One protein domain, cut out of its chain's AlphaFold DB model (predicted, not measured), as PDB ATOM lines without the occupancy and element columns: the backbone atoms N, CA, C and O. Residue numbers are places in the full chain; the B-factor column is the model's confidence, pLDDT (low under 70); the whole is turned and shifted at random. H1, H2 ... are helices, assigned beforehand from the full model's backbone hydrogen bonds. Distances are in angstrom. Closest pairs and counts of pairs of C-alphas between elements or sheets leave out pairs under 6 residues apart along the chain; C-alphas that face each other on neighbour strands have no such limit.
ATOM      1  N   ARG A 480     162.315  78.835 197.697       83.81
ATOM      2  CA  ARG A 480     163.638  79.442 197.541       83.81
ATOM      3  C   ARG A 480     163.477  80.929 197.215       83.81
ATOM      4  O   ARG A 480     162.961  81.294 196.157       83.81
ATOM      5  N   THR A 481     163.863  81.781 198.156       84.81
ATOM      6  CA  THR A 481     163.984  83.225 197.958       84.81
ATOM      7  C   THR A 481     165.253  83.528 197.164       84.81
ATOM      8  O   THR A 481     166.182  82.719 197.105       84.81
ATOM      9  N   VAL A 482     165.294  84.692 196.516       86.94
ATOM     10  CA  VAL A 482     166.524  85.177 195.877       86.94
ATOM     11  C   VAL A 482     167.322  85.954 196.936       86.94
ATOM     12  O   VAL A 482     166.745  86.877 197.517       86.94
ATOM     13  N   PRO A 483     168.596  85.614 197.216       89.25
ATOM     14  CA  PRO A 483     169.405  86.349 198.189       89.25
ATOM     15  C   PRO A 483     169.592  87.805 197.740       89.25
ATOM     16  O   PRO A 483     169.776  88.073 196.552       89.25
ATOM     17  N   ASN A 484     169.503  88.747 198.682       86.12
ATOM     18  CA  ASN A 484     169.495  90.180 198.394       86.12
ATOM     19  C   ASN A 484     170.011  91.003 199.584       86.12
ATOM     20  O   ASN A 484     169.308  91.151 200.578       86.12
ATOM     21  N   SER A 485     171.194  91.601 199.434       87.06
ATOM     22  CA  SER A 485     171.830  92.483 200.431       87.06
ATOM     23  C   SER A 485     171.344  93.941 200.372       87.06
ATOM     24  O   SER A 485     171.960  94.822 200.959       87.06
ATOM     25  N   TYR A 486     170.292  94.246 199.601       87.19
ATOM     26  CA  TYR A 486     169.659  95.576 199.503       87.19
ATOM     27  C   TYR A 486     170.574  96.757 199.096       87.19
ATOM     28  O   TYR A 486     170.139  97.911 199.078       87.19
ATOM     29  N   GLY A 487     171.807  96.475 198.665       85.94
ATOM     30  CA  GLY A 487     172.784  97.476 198.231       85.94
ATOM     31  C   GLY A 487     173.615  98.101 199.359       85.94
ATOM     32  O   GLY A 487     174.248  99.127 199.114       85.94
ATOM     33  N   LEU A 488     173.601  97.504 200.555       88.50
ATOM     34  CA  LEU A 488     174.413  97.911 201.705       88.50
ATOM     35  C   LEU A 488     175.367  96.779 202.125       88.50
ATOM     36  O   LEU A 488     175.093  95.606 201.846       88.50
ATOM     37  N   THR A 489     176.480  97.122 202.776       89.69
ATOM     38  CA  THR A 489     177.325  96.150 203.495       89.69
ATOM     39  C   THR A 489     176.741  95.841 204.879       89.69
ATOM     40  O   THR A 489     175.814  96.505 205.339       89.69
ATOM     41  N   ILE A 490     177.266  94.814 205.556       90.44
ATOM     42  CA  ILE A 490     176.848  94.477 206.928       90.44
ATOM     43  C   ILE A 490     177.248  95.607 207.894       90.44
ATOM     44  O   ILE A 490     176.445  96.022 208.723       90.44
ATOM     45  N   GLU A 491     178.446  96.166 207.721       89.88
ATOM     46  CA  GLU A 491     178.954  97.320 208.475       89.88
ATOM     47  C   GLU A 491     178.066  98.563 208.291       89.88
ATOM     48  O   GLU A 491     177.649  99.163 209.280       89.88
ATOM     49  N   GLU A 492     177.690  98.903 207.048       87.75
ATOM     50  CA  GLU A 492     176.769 100.014 206.735       87.75
ATOM     51  C   GLU A 492     175.370  99.827 207.350       87.75
ATOM     52  O   GLU A 492     174.666 100.807 207.574       87.75
ATOM     53  N   ILE A 493     174.940  98.587 207.605       89.81
ATOM     54  CA  ILE A 493     173.656  98.289 208.261       89.81
ATOM     55  C   ILE A 493     173.773  98.402 209.786       89.81
ATOM     56  O   ILE A 493     172.833  98.860 210.426       89.81
ATOM     57  N   LEU A 494     174.906  98.004 210.371       89.38
ATOM     58  CA  LEU A 494     175.130  98.056 211.823       89.38
ATOM     59  C   LEU A 494     175.471  99.463 212.342       89.38
ATOM     60  O   LEU A 494     175.297  99.727 213.527       89.38
ATOM     61  N   THR A 495     175.961 100.352 211.474       89.44
ATOM     62  CA  THR A 495     176.389 101.717 211.839       89.44
ATOM     63  C   THR A 495     175.394 102.820 211.458       89.44
ATOM     64  O   THR A 495     175.587 103.963 211.866       89.44
ATOM     65  N   ALA A 496     174.330 102.506 210.707       87.94
ATOM     66  CA  ALA A 496     173.324 103.475 210.266       87.94
ATOM     67  C   ALA A 496     172.071 103.508 211.157       87.94
ATOM     68  O   ALA A 496     171.592 102.482 211.639       87.94
ATOM     69  N   ASP A 497     171.466 104.691 211.267       92.69
ATOM     70  CA  ASP A 497     170.196 104.902 211.968       92.69
ATOM     71  C   ASP A 497     169.038 104.092 211.341       92.69
ATOM     72  O   ASP A 497     168.796 104.152 210.131       92.69
ATOM     73  N   GLU A 498     168.216 103.425 212.164       90.00
ATOM     74  CA  GLU A 498     167.048 102.640 211.707       90.00
ATOM     75  C   GLU A 498     166.095 103.466 210.815       90.00
ATOM     76  O   GLU A 498     165.590 102.994 209.793       90.00
ATOM     77  N   LYS A 499     165.898 104.745 211.156       91.31
ATOM     78  CA  LYS A 499     165.057 105.695 210.404       91.31
ATOM     79  C   LYS A 499     165.620 106.009 209.015       91.31
ATOM     80  O   LYS A 499     164.869 106.403 208.122       91.31
ATOM     81  N   GLU A 500     166.925 105.863 208.823       90.81
ATOM     82  CA  GLU A 500     167.618 106.062 207.549       90.81
ATOM     83  C   GLU A 500     167.622 104.766 206.727       90.81
ATOM     84  O   GLU A 500     167.329 104.784 205.526       90.81
ATOM     85  N   LEU A 501     167.780 103.623 207.399       89.81
ATOM     86  CA  LEU A 501     167.578 102.298 206.816       89.81
ATOM     87  C   LEU A 501     166.137 102.098 206.308       89.81
ATOM     88  O   LEU A 501     165.972 101.628 205.180       89.81
ATOM     89  N   GLU A 502     165.088 102.533 207.028       92.06
ATOM     90  CA  GLU A 502     163.702 102.438 206.526       92.06
ATOM     91  C   GLU A 502     163.481 103.324 205.278       92.06
ATOM     92  O   GLU A 502     162.794 102.917 204.331       92.06
ATOM     93  N   ARG A 503     164.118 104.504 205.213       90.12
ATOM     94  CA  ARG A 503     164.112 105.364 204.008       90.12
ATOM     95  C   ARG A 503     164.837 104.700 202.835       90.12
ATOM     96  O   ARG A 503     164.412 104.851 201.686       90.12
ATOM     97  N   TRP A 504     165.914 103.954 203.091       89.06
ATOM     98  CA  TRP A 504     166.617 103.192 202.058       89.06
ATOM     99  C   TRP A 504     165.796 101.990 201.566       89.06
ATOM    100  O   TRP A 504     165.689 101.776 200.348       89.06
ATOM    101  N   CYS A 505     165.224 101.233 202.509       89.69
ATOM    102  CA  CYS A 505     164.461  99.996 202.349       89.69
ATOM    103  C   CYS A 505     163.412  99.841 203.461       89.69
ATOM    104  O   CYS A 505     163.717  99.337 204.535       89.69
ATOM    105  N   SER A 506     162.146 100.171 203.189       90.25
ATOM    106  CA  SER A 506     161.119 100.039 204.228       90.25
ATOM    107  C   SER A 506     160.897  98.592 204.677       90.25
ATOM    108  O   SER A 506     160.924  97.665 203.866       90.25
ATOM    109  N   ILE A 507     160.615  98.370 205.962       87.12
ATOM    110  CA  ILE A 507     160.507  97.018 206.554       87.12
ATOM    111  C   ILE A 507     159.419  96.184 205.841       87.12
ATOM    112  O   ILE A 507     159.616  95.020 205.481       87.12
ATOM    113  N   LYS A 508     158.303  96.834 205.476       88.56
ATOM    114  CA  LYS A 508     157.202  96.283 204.652       88.56
ATOM    115  C   LYS A 508     157.647  95.842 203.244       88.56
ATOM    116  O   LYS A 508     156.979  95.038 202.587       88.56
ATOM    117  N   ARG A 509     158.768  96.368 202.744       85.81
ATOM    118  CA  ARG A 509     159.404  95.979 201.477       85.81
ATOM    119  C   ARG A 509     160.294  94.744 201.645       85.81
ATOM    120  O   ARG A 509     160.377  93.984 200.684       85.81
ATOM    121  N   ILE A 510     160.853  94.498 202.829       84.12
ATOM    122  CA  ILE A 510     161.669  93.316 203.147       84.12
ATOM    123  C   ILE A 510     160.778  92.089 203.406       84.12
ATOM    124  O   ILE A 510     160.867  91.110 202.669       84.12
ATOM    125  N   GLY A 511     159.845  92.160 204.364       77.69
ATOM    126  CA  GLY A 511     159.046  90.994 204.789       77.69
ATOM    127  C   GLY A 511     158.042  90.446 203.758       77.69
ATOM    128  O   GLY A 511     157.630  89.288 203.833       77.69
ATOM    129  N   LEU A 512     157.635  91.244 202.763       85.62
ATOM    130  CA  LEU A 512     156.644  90.817 201.768       85.62
ATOM    131  C   LEU A 512     157.278  89.977 200.643       85.62
ATOM    132  O   LEU A 512     157.840  90.526 199.692       85.62
ATOM    133  N   ARG A 513     157.091  88.649 200.698       83.12
ATOM    134  CA  ARG A 513     157.445  87.698 199.619       83.12
ATOM    135  C   ARG A 513     156.843  88.142 198.270       83.12
ATOM    136  O   ARG A 513     155.642  88.409 198.184       83.12
ATOM    137  N   ARG A 514     157.642  88.199 197.195       84.88
ATOM    138  CA  ARG A 514     157.213  88.649 195.846       84.88
ATOM    139  C   ARG A 514     157.470  87.560 194.792       84.88
ATOM    140  O   ARG A 514     158.201  86.623 195.058       84.88
ATOM    141  N   PRO A 515     156.874  87.608 193.587       89.88
ATOM    142  CA  PRO A 515     157.281  86.704 192.508       89.88
ATOM    143  C   PRO A 515     158.719  87.010 192.061       89.88
ATOM    144  O   PRO A 515     159.088  88.182 191.969       89.88
ATOM    145  N   GLU A 516     159.497  85.981 191.705       88.94
ATOM    146  CA  GLU A 516     160.944  86.091 191.432       88.94
ATOM    147  C   GLU A 516     161.334  87.200 190.455       88.94
ATOM    148  O   GLU A 516     162.370  87.829 190.623       88.94
ATOM    149  N   PHE A 517     160.523  87.455 189.423       88.81
ATOM    150  CA  PHE A 517     160.792  88.521 188.456       88.81
ATOM    151  C   PHE A 517     160.864  89.907 189.121       88.81
ATOM    152  O   PHE A 517     161.666  90.744 188.715       88.81
ATOM    153  N   LYS A 518     160.060  90.144 190.168       90.00
ATOM    154  CA  LYS A 518     160.131  91.372 190.968       90.00
ATOM    155  C   LYS A 518     161.341  91.363 191.896       90.00
ATOM    156  O   LYS A 518     162.014  92.375 191.966       90.00
ATOM    157  N   GLU A 519     161.673  90.237 192.520       89.25
ATOM    158  CA  GLU A 519     162.838  90.111 193.418       89.25
ATOM    159  C   GLU A 519     164.163  90.302 192.641       89.25
ATOM    160  O   GLU A 519     165.017  91.094 193.035       89.25
ATOM    161  N   LYS A 520     164.275  89.702 191.448       90.56
ATOM    162  CA  LYS A 520     165.359  89.913 190.464       90.56
ATOM    163  C   LYS A 520     165.355  91.324 189.850       90.56
ATOM    164  O   LYS A 520     166.373  91.757 189.309       90.56
ATOM    165  N   GLY A 521     164.229  92.037 189.909       91.50
ATOM    166  CA  GLY A 521     164.116  93.451 189.544       91.50
ATOM    167  C   GLY A 521     164.595  94.376 190.663       91.50
ATOM    168  O   GLY A 521     165.411  95.259 190.416       91.50
ATOM    169  N   ASP A 522     164.150  94.124 191.895       89.81
ATOM    170  CA  ASP A 522     164.540  94.855 193.100       89.81
ATOM    171  C   ASP A 522     166.053  94.757 193.339       89.81
ATOM    172  O   ASP A 522     166.685  95.791 193.538       89.81
ATOM    173  N   LEU A 523     166.657  93.573 193.176       89.69
ATOM    174  CA  LEU A 523     168.118  93.389 193.156       89.69
ATOM    175  C   LEU A 523     168.829  94.370 192.208       89.69
ATOM    176  O   LEU A 523     169.760  95.060 192.611       89.69
ATOM    177  N   LYS A 524     168.360  94.482 190.960       91.69
ATOM    178  CA  LYS A 524     168.952  95.376 189.946       91.69
ATOM    179  C   LYS A 524     168.705  96.858 190.233       91.69
ATOM    180  O   LYS A 524     169.472  97.697 189.766       91.69
ATOM    181  N   VAL A 525     167.646  97.196 190.969       92.31
ATOM    182  CA  VAL A 525     167.407  98.560 191.467       92.31
ATOM    183  C   VAL A 525     168.361  98.871 192.619       92.31
ATOM    184  O   VAL A 525     168.976  99.933 192.620       92.31
ATOM    185  N   PHE A 526     168.540  97.946 193.561       91.19
ATOM    186  CA  PHE A 526     169.415  98.140 194.715       91.19
ATOM    187  C   PHE A 526     170.901  98.143 194.359       91.19
ATOM    188  O   PHE A 526     171.620  99.001 194.855       91.19
ATOM    189  N   GLN A 527     171.348  97.296 193.429       89.69
ATOM    190  CA  GLN A 527     172.710  97.352 192.878       89.69
ATOM    191  C   GLN A 527     173.013  98.704 192.210       89.69
ATOM    192  O   GLN A 527     174.126  99.203 192.320       89.69
ATOM    193  N   LYS A 528     172.022  99.327 191.554       89.94
ATOM    194  CA  LYS A 528     172.173 100.680 190.995       89.94
ATOM    195  C   LYS A 528     172.211 101.747 192.084       89.94
ATOM    196  O   LYS A 528     173.163 102.513 192.117       89.94
ATOM    197  N   LYS A 529     171.255 101.726 193.023       89.50
ATOM    198  CA  LYS A 529     171.265 102.626 194.191       89.50
ATOM    199  C   LYS A 529     172.589 102.553 194.965       89.50
ATOM    200  O   LYS A 529     173.057 103.580 195.428       89.50
ATOM    201  N   ALA A 530     173.181 101.364 195.100       88.75
ATOM    202  CA  ALA A 530     174.447 101.158 195.800       88.75
ATOM    203  C   ALA A 530     175.640 101.842 195.114       88.75
ATOM    204  O   ALA A 530     176.521 102.337 195.806       88.75
ATOM    205  N   ALA A 531     175.650 101.880 193.776       87.88
ATOM    206  CA  ALA A 531     176.662 102.581 192.985       87.88
ATOM    207  C   ALA A 531     176.453 104.110 192.955       87.88
ATOM    208  O   ALA A 531     177.387 104.861 192.684       87.88
ATOM    209  N   ASP A 532     175.239 104.586 193.244       90.62
ATOM    210  CA  ASP A 532     174.929 106.009 193.374       90.62
ATOM    211  C   ASP A 532     175.339 106.532 194.771       90.62
ATOM    212  O   ASP A 532     174.491 106.811 195.620       90.62
ATOM    213  N   GLU A 533     176.641 106.721 195.017       83.88
ATOM    214  CA  GLU A 533     177.197 107.234 196.292       83.88
ATOM    215  C   GLU A 533     176.484 108.500 196.806       83.88
ATOM    216  O   GLU A 533     176.217 108.649 197.996       83.88
ATOM    217  N   ARG A 534     176.089 109.402 195.897       87.12
ATOM    218  CA  ARG A 534     175.325 110.623 196.227       87.12
ATOM    219  C   ARG A 534     173.935 110.332 196.801       87.12
ATOM    220  O   ARG A 534     173.407 111.147 197.554       87.12
ATOM    221  N   LEU A 535     173.327 109.201 196.440       85.56
ATOM    222  CA  LEU A 535     172.076 108.730 197.035       85.56
ATOM    223  C   LEU A 535     172.321 108.019 198.367       85.56
ATOM    224  O   LEU A 535     171.470 108.155 199.243       85.56
ATOM    225  N   LYS A 536     173.461 107.333 198.557       86.62
ATOM    226  CA  LYS A 536     173.879 106.861 199.890       86.62
ATOM    227  C   LYS A 536     174.044 108.045 200.848       86.62
ATOM    228  O   LYS A 536     173.253 108.140 201.781       86.62
ATOM    229  N   ARG A 537     174.926 109.014 200.549       86.19
ATOM    230  CA  ARG A 537     175.153 110.216 201.387       86.19
ATOM    231  C   ARG A 537     173.868 110.985 201.721       86.19
ATOM    232  O   ARG A 537     173.697 111.453 202.837       86.19
ATOM    233  N   LYS A 538     172.928 111.092 200.772       88.31
ATOM    234  CA  LYS A 538     171.656 111.810 200.983       88.31
ATOM    235  C   LYS A 538     170.607 111.036 201.801       88.31
ATOM    236  O   LYS A 538     169.718 111.666 202.369       88.31
ATOM    237  N   ILE A 539     170.634 109.702 201.799       88.50
ATOM    238  CA  ILE A 539     169.613 108.875 202.474       88.50
ATOM    239  C   ILE A 539     170.109 108.357 203.828       88.50
ATOM    240  O   ILE A 539     169.285 108.216 204.728       88.50
ATOM    241  N   LEU A 540     171.423 108.142 203.959       85.50
ATOM    242  CA  LEU A 540     172.126 107.706 205.166       85.50
ATOM    243  C   LEU A 540     173.115 108.781 205.703       85.50
ATOM    244  O   LEU A 540     174.310 108.486 205.801       85.50
ATOM    245  N   PRO A 541     172.689 110.032 206.000       87.06
ATOM    246  CA  PRO A 541     173.526 111.030 206.668       87.06
ATOM    247  C   PRO A 541     174.338 110.517 207.861       87.06
ATOM    248  O   PRO A 541     175.491 110.912 207.985       87.06
ATOM    249  N   SER A 542     173.789 109.634 208.704       85.38
ATOM    250  CA  SER A 542     174.476 109.094 209.895       85.38
ATOM    251  C   SER A 542     175.855 108.493 209.587       85.38
ATOM    252  O   SER A 542     176.819 108.783 210.293       85.38
ATOM    253  N   LEU A 543     175.970 107.734 208.491       81.31
ATOM    254  CA  LEU A 543     177.216 107.077 208.078       81.31
ATOM    255  C   LEU A 543     178.311 108.059 207.654       81.31
ATOM    256  O   LEU A 543     179.485 107.834 207.931       81.31
ATOM    257  N   TYR A 544     177.933 109.127 206.950       80.12
ATOM    258  CA  TYR A 544     178.889 110.044 206.325       80.12
ATOM    259  C   TYR A 544     179.152 111.285 207.165       80.12
ATOM    260  O   TYR A 544     180.267 111.780 207.144       80.12
ATOM    261  N   LYS A 545     178.176 111.745 207.954       73.25
ATOM    262  CA  LYS A 545     178.365 112.857 208.886       73.25
ATOM    263  C   LYS A 545     179.447 112.528 209.916       73.25
ATOM    264  O   LYS A 545     180.268 113.382 210.202       73.25
ATOM    265  N   LYS A 546     179.505 111.277 210.387       64.12
ATOM    266  CA  LYS A 546     180.568 110.819 211.287       64.12
ATOM    267  C   LYS A 546     181.957 110.831 210.623       64.12
ATOM    268  O   LYS A 546     182.920 111.223 211.261       64.12
ATOM    269  N   GLN A 547     182.043 110.465 209.342       60.12
ATOM    270  CA  GLN A 547     183.291 110.544 208.566       60.12
ATOM    271  C   GLN A 547     183.693 111.994 208.261       60.12
ATOM    272  O   GLN A 547     184.871 112.320 208.291       60.12
ATOM    273  N   GLU A 548     182.724 112.866 207.981       59.81
ATOM    274  CA  GLU A 548     182.950 114.293 207.731       59.81
ATOM    275  C   GLU A 548     183.355 115.024 209.034       59.81
ATOM    276  O   GLU A 548     184.218 115.890 208.985       59.81
ATOM    277  N   GLU A 549     182.855 114.608 210.206       56.47
ATOM    278  CA  GLU A 549     183.330 115.070 211.526       56.47
ATOM    279  C   GLU A 549     184.756 114.563 211.841       56.47
ATOM    280  O   GLU A 549     185.608 115.352 212.241       56.47
ATOM    281  N   GLU A 550     185.060 113.287 211.565       56.97
ATOM    282  CA  GLU A 550     186.418 112.721 211.689       56.97
ATOM    283  C   GLU A 550     187.434 113.374 210.712       56.97
ATOM    284  O   GLU A 550     188.623 113.459 211.029       56.97
ATOM    285  N   GLU A 551     186.994 113.879 209.550       55.91
ATOM    286  CA  GLU A 551     187.821 114.672 208.619       55.91
ATOM    287  C   GLU A 551     187.960 116.153 209.043       55.91
ATOM    288  O   GLU A 551     189.042 116.727 208.887       55.91
ATOM    289  N   GLU A 552     186.915 116.789 209.593       53.84
ATOM    290  CA  GLU A 552     186.969 118.193 210.044       53.84
ATOM    291  C   GLU A 552     187.815 118.376 211.318       53.84
ATOM    292  O   GLU A 552     188.604 119.326 211.374       53.84
ATOM    293  N   ASP A 553     187.754 117.451 212.285       51.44
ATOM    294  CA  ASP A 553     188.624 117.476 213.474       51.44
ATOM    295  C   ASP A 553     190.112 117.346 213.083       51.44
ATOM    296  O   ASP A 553     190.952 118.124 213.544       51.44
ATOM    297  N   ALA A 554     190.445 116.447 212.147       50.66
ATOM    298  CA  ALA A 554     191.813 116.283 211.643       50.66
ATOM    299  C   ALA A 554     192.347 117.551 210.937       50.66
ATOM    300  O   ALA A 554     193.517 117.917 211.084       50.66
ATOM    301  N   VAL A 555     191.487 118.264 210.200       51.22
ATOM    302  CA  VAL A 555     191.832 119.541 209.547       51.22
ATOM    303  C   VAL A 555     191.932 120.699 210.553       51.22
ATOM    304  O   VAL A 555     192.659 121.669 210.300       51.22
ATOM    305  N   HIS A 556     191.249 120.609 211.698       51.44
ATOM    306  CA  HIS A 556     191.379 121.566 212.795       51.44
ATOM    307  C   HIS A 556     192.640 121.355 213.646       51.44
ATOM    308  O   HIS A 556     193.187 122.347 214.137       51.44
ATOM    309  N   GLU A 557     193.175 120.137 213.764       49.50
ATOM    310  CA  GLU A 557     194.501 119.927 214.367       49.50
ATOM    311  C   GLU A 557     195.628 120.504 213.484       49.50
ATOM    312  O   GLU A 557     196.413 121.324 213.970       49.50
TER     313      GLU A 557
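Overview. This is residues 480 to 557 of the 715 residues of the protein "Protein KRI1 homolog" of Homalodisca liturata (UniProt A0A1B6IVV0). Two long helices, H4 and H6, lie one after the other along the length of the model, running nearly the same way, with the short helix H5 set crosswise between them. H6 sticks out from the body as an arm with residues 546 to 557, while the short helices H2 and H3 and the links beside them arch from H5 back to the start of H4, and residues 480 to 488 run alongside H4 to reach H1. The printed part has 78 residues with six named helices, H1 to H6 in order along the chain, and no named strand; the class is all helix. It is loose, with a radius of gyration of the C-alphas of 15.1 A, and spans 54 by 21 by 18 A.

Arrangement. The longest helix, H6, residues 541 to 557, touches no helix. It is close to but not clearly touching H5, residues 533 to 539: the closest C-alphas, of Arg 537 and Tyr 544, are 6.2 A apart, and the lines are about perpendicular at 71 degrees, only just past steep. H6 is also close to but not clearly touching H1, residues 490 to 494, with the C-alphas of Glu 492 and Leu 543 closest at 7.2 A. H5 only just touches H2, residues 498 to 504, with 3 pairs of C-alphas within 8 A; the closest are those of Glu 500 and Ile 539, 6.1 A apart, and the two run opposite ways at a steep tilt of 52 degrees. H5 and H4, residues 516 to 531, only just touch, with 3 pairs within 8 A, and touch only at the corner by their link, H4 with residues 529 to 530 alone; the closest C-alphas, of Lys 529 and Leu 535, are 6.8 A apart, and the lines are about perpendicular at 77 degrees. H3, residues 507 to 511, meets H2 only through their link and is apart from H4. Every O i to N i+4 pair is within hydrogen-bond range in H1, H3 and H5; in H2 it is 2 of 3, in H4 10 of 12 and in H6 10 of 13.

Along the chain. H1 begins at C-alpha 490, (176.848, 94.477, 206.928), and is 6.3 A long. H2 measures 9.7 A, H3 6.4 A and H5 9.9 A. H4 begins at C-alpha 516, (160.944, 86.091, 191.432), and is 22.8 A long. H6, 24.0 A long, ends at C-alpha 557, (194.501, 119.927, 214.367).

Size, cuts and confidence. The two C-alphas farthest apart, of Pro 515 and Glu 557, are 54.5 A apart. Without residues 546 to 557, the body spans 37 by 21 by 17 A. The printed part has no cut, and the five links between the helices are tight. The mean pLDDT of the printed part is 82.8; residues 546 to 557 are under 70.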